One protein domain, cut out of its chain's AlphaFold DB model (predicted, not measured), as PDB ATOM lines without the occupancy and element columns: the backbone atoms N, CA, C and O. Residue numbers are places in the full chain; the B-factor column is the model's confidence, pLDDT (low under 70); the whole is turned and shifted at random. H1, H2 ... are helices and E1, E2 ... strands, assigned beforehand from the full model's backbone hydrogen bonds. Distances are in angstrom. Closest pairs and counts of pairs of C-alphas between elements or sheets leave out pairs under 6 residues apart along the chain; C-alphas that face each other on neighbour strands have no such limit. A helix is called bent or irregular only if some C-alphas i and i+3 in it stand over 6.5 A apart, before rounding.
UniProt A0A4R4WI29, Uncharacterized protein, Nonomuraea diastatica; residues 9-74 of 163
ATOM      1  N   GLU A   9      33.693  13.786 -21.604       81.88
ATOM      2  CA  GLU A   9      34.070  15.115 -22.109       81.88
ATOM      3  C   GLU A   9      34.503  16.068 -20.981       81.88
ATOM      4  O   GLU A   9      34.281  17.274 -21.040       81.88
ATOM      5  N   GLN A  10      35.115  15.517 -19.927       82.94
ATOM      6  CA  GLN A  10      35.655  16.290 -18.809       82.94
ATOM      7  C   GLN A  10      37.176  16.276 -18.893       82.94
ATOM      8  O   GLN A  10      37.844  15.375 -18.389       82.94
ATOM      9  N   THR A  11      37.735  17.277 -19.566       83.19
ATOM     10  CA  THR A  11      39.189  17.410 -19.742       83.19
ATOM     11  C   THR A  11      39.839  18.329 -18.706       83.19
ATOM     12  O   THR A  11      41.067  18.398 -18.651       83.19
ATOM     13  N   ALA A  12      39.030  19.025 -17.901       84.81
ATOM     14  CA  ALA A  12      39.444  20.041 -16.937       84.81
ATOM     15  C   ALA A  12      38.951  19.707 -15.518       84.81
ATOM     16  O   ALA A  12      38.242  20.494 -14.905       84.81
ATOM     17  N   THR A  13      39.296  18.528 -14.997       89.25
ATOM     18  CA  THR A  13      38.975  18.142 -13.609       89.25
ATOM     19  C   THR A  13      40.069  18.591 -12.630       89.25
ATOM     20  O   THR A  13      40.456  17.830 -11.745       89.25
ATOM     21  N   PHE A  14      40.634  19.784 -12.829       89.94
ATOM     22  CA  PHE A  14      41.818  20.242 -12.097       89.94
ATOM     23  C   PHE A  14      41.556  20.394 -10.598       89.94
ATOM     24  O   PHE A  14      42.455  20.201  -9.801       89.94
ATOM     25  N   GLU A  15      40.337  20.707 -10.188       90.19
ATOM     26  CA  GLU A  15      39.985  20.958  -8.790       90.19
ATOM     27  C   GLU A  15      39.330  19.738  -8.117       90.19
ATOM     28  O   GLU A  15      38.966  19.791  -6.942       90.19
ATOM     29  N   ALA A  16      39.145  18.641  -8.855       90.81
ATOM     30  CA  ALA A  16      38.447  17.458  -8.367       90.81
ATOM     31  C   ALA A  16      39.389  16.490  -7.641       90.81
ATOM     32  O   ALA A  16      40.509  16.244  -8.085       90.81
ATOM     33  N   GLU A  17      38.883  15.880  -6.571       92.75
ATOM     34  CA  GLU A  17      39.533  14.786  -5.844       92.75
ATOM     35  C   GLU A  17      38.695  13.519  -5.938       92.75
ATOM     36  O   GLU A  17      37.461  13.567  -5.968       92.75
ATOM     37  N   PHE A  18      39.377  12.380  -5.977       95.06
ATOM     38  CA  PHE A  18      38.763  11.064  -6.071       95.06
ATOM     39  C   PHE A  18      39.477  10.120  -5.107       95.06
ATOM     40  O   PHE A  18      40.593   9.671  -5.364       95.06
ATOM     41  N   VAL A  19      38.822   9.818  -3.989       96.62
ATOM     42  CA  VAL A  19      39.351   8.936  -2.943       96.62
ATOM     43  C   VAL A  19      38.400   7.765  -2.768       96.62
ATOM     44  O   VAL A  19      37.188   7.973  -2.656       96.62
ATOM     45  N   ASP A  20      38.938   6.546  -2.804       96.62
ATOM     46  CA  ASP A  20      38.194   5.290  -2.636       96.62
ATOM     47  C   ASP A  20      36.947   5.193  -3.542       96.62
ATOM     48  O   ASP A  20      35.902   4.629  -3.187       96.62
ATOM     49  N   CYS A  21      37.020   5.782  -4.742       96.00
ATOM     50  CA  CYS A  21      35.914   5.765  -5.687       96.00
ATOM     51  C   CYS A  21      35.910   4.475  -6.506       96.00
ATOM     52  O   CYS A  21      36.935   4.010  -6.984       96.00
ATOM     53  N   VAL A  22      34.712   3.944  -6.752       95.94
ATOM     54  CA  VAL A  22      34.488   2.844  -7.699       95.94
ATOM     55  C   VAL A  22      33.878   3.405  -8.978       95.94
ATOM     56  O   VAL A  22      32.831   4.062  -8.913       95.94
ATOM     57  N   PHE A  23      34.515   3.129 -10.113       94.38
ATOM     58  CA  PHE A  23      34.086   3.501 -11.458       94.38
ATOM     59  C   PHE A  23      33.608   2.257 -12.209       94.38
ATOM     60  O   PHE A  23      34.348   1.285 -12.350       94.38
ATOM     61  N   LEU A  24      32.366   2.289 -12.697       91.88
ATOM     62  CA  LEU A  24      31.741   1.170 -13.405       91.88
ATOM     63  C   LEU A  24      31.310   1.583 -14.815       91.88
ATOM     64  O   LEU A  24      30.812   2.692 -15.025       91.88
ATOM     65  N   GLY A  25      31.424   0.664 -15.775       89.50
ATOM     66  CA  GLY A  25      31.000   0.901 -17.156       89.50
ATOM     67  C   GLY A  25      31.973   1.788 -17.938       89.50
ATOM     68  O   GLY A  25      33.177   1.736 -17.720       89.50
ATOM     69  N   HIS A  26      31.477   2.579 -18.889       90.81
ATOM     70  CA  HIS A  26      32.349   3.326 -19.803       90.81
ATOM     71  C   HIS A  26      32.731   4.702 -19.245       90.81
ATOM     72  O   HIS A  26      31.870   5.573 -19.088       90.81
ATOM     73  N   VAL A  27      34.029   4.924 -19.049       91.69
ATOM     74  CA  VAL A  27      34.626   6.243 -18.814       91.69
ATOM     75  C   VAL A  27      35.262   6.693 -20.122       91.69
ATOM     76  O   VAL A  27      36.104   5.985 -20.676       91.69
ATOM     77  N   ARG A  28      34.832   7.846 -20.651       91.62
ATOM     78  CA  ARG A  28      35.220   8.265 -22.004       91.62
ATOM     79  C   ARG A  28      35.674   9.714 -22.089       91.62
ATOM     80  O   ARG A  28      34.961  10.586 -21.612       91.62
ATOM     81  N   SER A  29      36.775   9.991 -22.785       90.44
ATOM     82  CA  SER A  29      37.256  11.361 -23.041       90.44
ATOM     83  C   SER A  29      37.349  12.176 -21.745       90.44
ATOM     84  O   SER A  29      36.697  13.213 -21.583       90.44
ATOM     85  N   MET A  30      38.110  11.642 -20.789       92.06
ATOM     86  CA  MET A  30      38.328  12.236 -19.471       92.06
ATOM     87  C   MET A  30      39.814  12.434 -19.200       92.06
ATOM     88  O   MET A  30      40.616  11.548 -19.473       92.06
ATOM     89  N   ASN A  31      40.171  13.562 -18.593       92.50
ATOM     90  CA  ASN A  31      41.494  13.750 -18.007       92.50
ATOM     91  C   ASN A  31      41.331  13.880 -16.501       92.50
ATOM     92  O   ASN A  31      40.726  14.851 -16.058       92.50
ATOM     93  N   PHE A  32      41.884  12.934 -15.751       94.81
ATOM     94  CA  PHE A  32      42.050  13.041 -14.310       94.81
ATOM     95  C   PHE A  32      43.370  13.746 -14.005       94.81
ATOM     96  O   PHE A  32      44.399  13.429 -14.605       94.81
ATOM     97  N   TRP A  33      43.326  14.688 -13.067       94.62
ATOM     98  CA  TRP A  33      44.454  15.532 -12.695       94.62
ATOM     99  C   TRP A  33      44.735  15.389 -11.202       94.62
ATOM    100  O   TRP A  33      43.894  15.743 -10.380       94.62
ATOM    101  N   GLY A  34      45.928  14.918 -10.845       94.25
ATOM    102  CA  GLY A  34      46.393  14.841  -9.456       94.25
ATOM    103  C   GLY A  34      46.945  16.165  -8.921       94.25
ATOM    104  O   GLY A  34      47.472  16.217  -7.815       94.25
ATOM    105  N   ARG A  35      46.823  17.254  -9.689       93.31
ATOM    106  CA  ARG A  35      47.266  18.595  -9.308       93.31
ATOM    107  C   ARG A  35      46.265  19.667  -9.761       93.31
ATOM    108  O   ARG A  35      45.837  19.619 -10.920       93.31
ATOM    109  N   PRO A  36      45.939  20.660  -8.909       93.88
ATOM    110  CA  PRO A  36      45.172  21.825  -9.327       93.88
ATOM    111  C   PRO A  36      45.880  22.688 -10.360       93.88
ATOM    112  O   PRO A  36      47.109  22.778 -10.383       93.88
ATOM    113  N   ALA A  37      45.091  23.396 -11.170       92.06
ATOM    114  CA  ALA A  37      45.614  24.427 -12.054       92.06
ATOM    115  C   ALA A  37      46.367  25.483 -11.228       92.06
ATOM    116  O   ALA A  37      45.914  25.876 -10.154       92.06
ATOM    117  N   ASP A  38      47.508  25.965 -11.729       91.12
ATOM    118  CA  ASP A  38      48.422  26.820 -10.951       91.12
ATOM    119  C   ASP A  38      47.751  28.066 -10.362       91.12
ATOM    120  O   ASP A  38      48.029  28.455  -9.229       91.12
ATOM    121  N   ARG A  39      46.818  28.670 -11.105       91.69
ATOM    122  CA  ARG A  39      46.063  29.850 -10.654       91.69
ATOM    123  C   ARG A  39      45.119  29.561  -9.476       91.69
ATOM    124  O   ARG A  39      44.763  30.487  -8.755       91.69
ATOM    125  N   ASP A  40      44.722  28.302  -9.300       91.50
ATOM    126  CA  ASP A  40      43.689  27.871  -8.358       91.50
ATOM    127  C   ASP A  40      44.298  27.258  -7.077       91.50
ATOM    128  O   ASP A  40      43.637  27.224  -6.041       91.50
ATOM    129  N   GLN A  41      45.586  26.876  -7.090       91.81
ATOM    130  CA  GLN A  41      46.295  26.283  -5.938       91.81
ATOM    131  C   GLN A  41      46.222  27.158  -4.675       91.81
ATOM    132  O   GLN A  41      45.926  26.664  -3.587       91.81
ATOM    133  N   ALA A  42      46.428  28.473  -4.810       91.25
ATOM    134  CA  ALA A  42      46.381  29.398  -3.674       91.25
ATOM    135  C   ALA A  42      44.976  29.513  -3.056       91.25
ATOM    136  O   ALA A  42      44.848  29.665  -1.844       91.25
ATOM    137  N   VAL A  43      43.929  29.437  -3.883       93.25
ATOM    138  CA  VAL A  43      42.530  29.521  -3.434       93.25
ATOM    139  C   VAL A  43      42.092  28.212  -2.781       93.25
ATOM    140  O   VAL A  43      41.381  28.235  -1.781       93.25
ATOM    141  N   LEU A  44      42.536  27.077  -3.324       92.25
ATOM    142  CA  LEU A  44      42.226  25.747  -2.799       92.25
ATOM    143  C   LEU A  44      43.054  25.385  -1.560       92.25
ATOM    144  O   LEU A  44      42.675  24.479  -0.823       92.25
ATOM    145  N   GLY A  45      44.171  26.076  -1.319       94.81
ATOM    146  CA  GLY A  45      45.054  25.810  -0.184       94.81
ATOM    147  C   GLY A  45      45.808  24.479  -0.283       94.81
ATOM    148  O   GLY A  45      46.236  23.956   0.743       94.81
ATOM    149  N   ARG A  46      45.963  23.934  -1.497       92.62
ATOM    150  CA  ARG A  46      46.671  22.676  -1.782       92.62
ATOM    151  C   ARG A  46      47.369  22.726  -3.140       92.62
ATOM    152  O   ARG A  46      46.922  23.423  -4.051       92.62
ATOM    153  N   ASP A  47      48.445  21.962  -3.274       93.12
ATOM    154  CA  ASP A  47      49.246  21.826  -4.497       93.12
ATOM    155  C   ASP A  47      49.079  20.462  -5.192       93.12
ATOM    156  O   ASP A  47      49.561  20.288  -6.310       93.12
ATOM    157  N   HIS A  48      48.345  19.536  -4.573       93.56
ATOM    158  CA  HIS A  48      47.960  18.230  -5.105       93.56
ATOM    159  C   HIS A  48      46.467  17.975  -4.865       93.56
ATOM    160  O   HIS A  48      45.850  18.602  -4.006       93.56
ATOM    161  N   ASN A  49      45.886  17.081  -5.660       94.12
ATOM    162  CA  ASN A  49      44.556  16.527  -5.441       94.12
ATOM    163  C   ASN A  49      44.707  15.104  -4.920       94.12
ATOM    164  O   ASN A  49      45.437  14.308  -5.518       94.12
ATOM    165  N   ASP A  50      43.954  14.755  -3.884       94.00
ATOM    166  CA  ASP A  50      43.841  13.367  -3.467       94.00
ATOM    167  C   ASP A  50      43.215  12.519  -4.591       94.00
ATOM    168  O   ASP A  50      42.048  12.674  -4.967       94.00
ATOM    169  N   PHE A  51      44.022  11.609  -5.144       95.81
ATOM    170  CA  PHE A  51      43.613  10.617  -6.136       95.81
ATOM    171  C   PHE A  51      44.171   9.246  -5.743       95.81
ATOM    172  O   PHE A  51      45.250   8.850  -6.179       95.81
ATOM    173  N   THR A  52      43.475   8.525  -4.867       96.06
ATOM    174  CA  THR A  52      44.001   7.295  -4.253       96.06
ATOM    175  C   THR A  52      42.907   6.275  -3.961       96.06
ATOM    176  O   THR A  52      41.751   6.638  -3.740       96.06
ATOM    177  N   GLY A  53      43.258   4.988  -3.991       96.81
ATOM    178  CA  GLY A  53      42.343   3.898  -3.643       96.81
ATOM    179  C   GLY A  53      41.219   3.669  -4.654       96.81
ATOM    180  O   GLY A  53      40.278   2.927  -4.375       96.81
ATOM    181  N   ASN A  54      41.286   4.286  -5.839       98.06
ATOM    182  CA  ASN A  54      40.203   4.191  -6.809       98.06
ATOM    183  C   ASN A  54      40.207   2.848  -7.547       98.06
ATOM    184  O   ASN A  54      41.255   2.308  -7.909       98.06
ATOM    185  N   ASP A  55      39.011   2.332  -7.817       97.50
ATOM    186  CA  ASP A  55      38.773   1.063  -8.493       97.50
ATOM    187  C   ASP A  55      38.106   1.276  -9.857       97.50
ATOM    188  O   ASP A  55      36.946   1.680  -9.951       97.50
ATOM    189  N   PHE A  56      38.852   0.966 -10.915       97.25
ATOM    190  CA  PHE A  56      38.433   0.962 -12.314       97.25
ATOM    191  C   PHE A  56      38.318  -0.464 -12.880       97.25
ATOM    192  O   PHE A  56      38.151  -0.631 -14.085       97.25
ATOM    193  N   THR A  57      38.434  -1.516 -12.064       96.56
ATOM    194  CA  THR A  57      38.548  -2.908 -12.550       96.56
ATOM    195  C   THR A  57      37.359  -3.377 -13.389       96.56
ATOM    196  O   THR A  57      37.527  -4.238 -14.251       96.56
ATOM    197  N   ALA A  58      36.177  -2.790 -13.181       94.25
ATOM    198  CA  ALA A  58      34.960  -3.040 -13.956       94.25
ATOM    199  C   ALA A  58      34.596  -1.880 -14.911       94.25
ATOM    200  O   ALA A  58      33.436  -1.746 -15.320       94.25
ATOM    201  N   ALA A  59      35.571  -1.032 -15.249       93.56
ATOM    202  CA  ALA A  59      35.418   0.064 -16.192       93.56
ATOM    203  C   ALA A  59      36.054  -0.249 -17.554       93.56
ATOM    204  O   ALA A  59      37.106  -0.879 -17.656       93.56
ATOM    205  N   GLU A  60      35.437   0.282 -18.605       92.69
ATOM    206  CA  GLU A  60      36.051   0.433 -19.918       92.69
ATOM    207  C   GLU A  60      36.541   1.872 -20.067       92.69
ATOM    208  O   GLU A  60      35.770   2.824 -19.929       92.69
ATOM    209  N   LEU A  61      37.830   2.031 -20.348       94.12
ATOM    210  CA  LEU A  61      38.494   3.324 -20.473       94.12
ATOM    211  C   LEU A  61      38.766   3.620 -21.950       94.12
ATOM    212  O   LEU A  61      39.585   2.940 -22.577       94.12
ATOM    213  N   ASP A  62      38.097   4.638 -22.487       91.06
ATOM    214  CA  ASP A  62      38.280   5.136 -23.854       91.06
ATOM    215  C   ASP A  62      38.734   6.596 -23.806       91.06
ATOM    216  O   ASP A  62      38.033   7.443 -23.263       91.06
ATOM    217  N   ASP A  63      39.904   6.916 -24.361       89.38
ATOM    218  CA  ASP A  63      40.414   8.298 -24.366       89.38
ATOM    219  C   ASP A  63      40.495   8.921 -22.946       89.38
ATOM    220  O   ASP A  63      40.169  10.083 -22.720       89.38
ATOM    221  N   VAL A  64      40.882   8.110 -21.952       92.50
ATOM    222  CA  VAL A  64      41.022   8.525 -20.546       92.50
ATOM    223  C   VAL A  64      42.485   8.693 -20.197       92.50
ATOM    224  O   VAL A  64      43.229   7.724 -20.331       92.50
ATOM    225  N   SER A  65      42.891   9.867 -19.721       91.38
ATOM    226  CA  SER A  65      44.255  10.136 -19.251       91.38
ATOM    227  C   SER A  65      44.287  10.392 -17.751       91.38
ATOM    228  O   SER A  65      43.405  11.048 -17.206       91.38
ATOM    229  N   PHE A  66      45.337   9.900 -17.113       93.81
ATOM    230  CA  PHE A  66      45.710  10.200 -15.737       93.81
ATOM    231  C   PHE A  66      46.957  11.076 -15.818       93.81
ATOM    232  O   PHE A  66      47.745  10.877 -16.737       93.81
ATOM    233  N   ARG A  67      47.056  12.109 -14.980       93.75
ATOM    234  CA  ARG A  67      48.146  13.089 -15.037       93.75
ATOM    235  C   ARG A  67      48.515  13.511 -13.633       93.75
ATOM    236  O   ARG A  67      47.624  13.953 -12.904       93.75
ATOM    237  N   HIS A  68      49.792  13.440 -13.280       93.44
ATOM    238  CA  HIS A  68      50.274  13.758 -11.931       93.44
ATOM    239  C   HIS A  68      49.620  12.881 -10.855       93.44
ATOM    240  O   HIS A  68      49.361  13.341  -9.748       93.44
ATOM    241  N   ILE A  69      49.293  11.634 -11.201       94.44
ATOM    242  CA  ILE A  69      48.609  10.677 -10.325       94.44
ATOM    243  C   ILE A  69      49.526   9.479 -10.104       94.44
ATOM    244  O   ILE A  69      50.057   8.927 -11.066       94.44
ATOM    245  N   ASP A  70      49.634   9.013  -8.858       93.94
ATOM    246  CA  ASP A  70      50.232   7.708  -8.582       93.94
ATOM    247  C   ASP A  70      49.321   6.600  -9.130       93.94
ATOM    248  O   ASP A  70      48.296   6.230  -8.542       93.94
ATOM    249  N   LEU A  71      49.697   6.069 -10.293       95.25
ATOM    250  CA  LEU A  71      48.967   5.000 -10.965       95.25
ATOM    251  C   LEU A  71      48.981   3.697 -10.155       95.25
ATOM    252  O   LEU A  71      48.047   2.904 -10.260       95.25
ATOM    253  N   ARG A  72      50.001   3.464  -9.321       95.31
ATOM    254  CA  ARG A  72      50.101   2.252  -8.494       95.31
ATOM    255  C   ARG A  72      49.166   2.288  -7.289       95.31
ATOM    256  O   ARG A  72      48.821   1.231  -6.769       95.31
ATOM    257  N   ALA A  73      48.709   3.473  -6.888       96.31
ATOM    258  CA  ALA A  73      47.689   3.645  -5.856       96.31
ATOM    259  C   ALA A  73      46.252   3.370  -6.357       96.31
ATOM    260  O   ALA A  73      45.299   3.488  -5.586       96.31
ATOM    261  N   GLN A  74      46.079   2.991  -7.632       97.19
ATOM    262  CA  GLN A  74      44.780   2.687  -8.238       97.19
ATOM    263  C   GLN A  74      44.671   1.207  -8.616       97.19
ATOM    264  O   GLN A  74      45.660   0.515  -8.859       97.19
TER     265      GLN A  74
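This is residues 9 to 74 of the 163 residues of an uncharacterized protein of Nonomuraea diastatica (UniProt A0A4R4WI29). The chain winds in two stacked turns, with the sharply bent strands E2 and E3 side by side, E1 beside the later part of E2, and H1 off the sheet at one end. The 66 printed residues hold E1, E2, H1, E3 in that order; the parallel sheet E1, E2, E3 is twisted. The class is mostly strand; the whole is compact, radius of gyration of the C-alphas 12.0 A, and elongated, 36 by 23 by 15 A.

E1, residues 9 to 13, begins at C-alpha 9 (34.070, 15.115, -22.109). E2, residues 22 to 33, 16.9 A, bends by 130 degrees at residue 25. H1 is residues 38 to 44, irregular: C-alphas 39 and 42 are 7.0 A apart. E3, residues 55 to 67, 16.6 A, bends by 139 degrees at residue 58 and ends at C-alpha 67 (48.146, 13.089, -15.037).

E1 and E2 are parallel, 59 degrees; N 31 and O 10 are 3.0 A apart. E2 and E3 are parallel, 12 degrees; N 60 and O 25 are 2.8 A apart. E2, H1, E3 form a strand-helix-strand unit, parallel neighbours with a helix between, its crossover right-handed. H1 and E1 are apart. In H1, 1 of 3 O i to N i+4 and 2 of 4 O i to N i+3 pairs are within hydrogen-bond range.

The farthest C-alphas, Ala 42 and Ala 58, are 35.9 A apart. The printed part has no cut, no link is long, and no printed residue is under 70 in pLDDT.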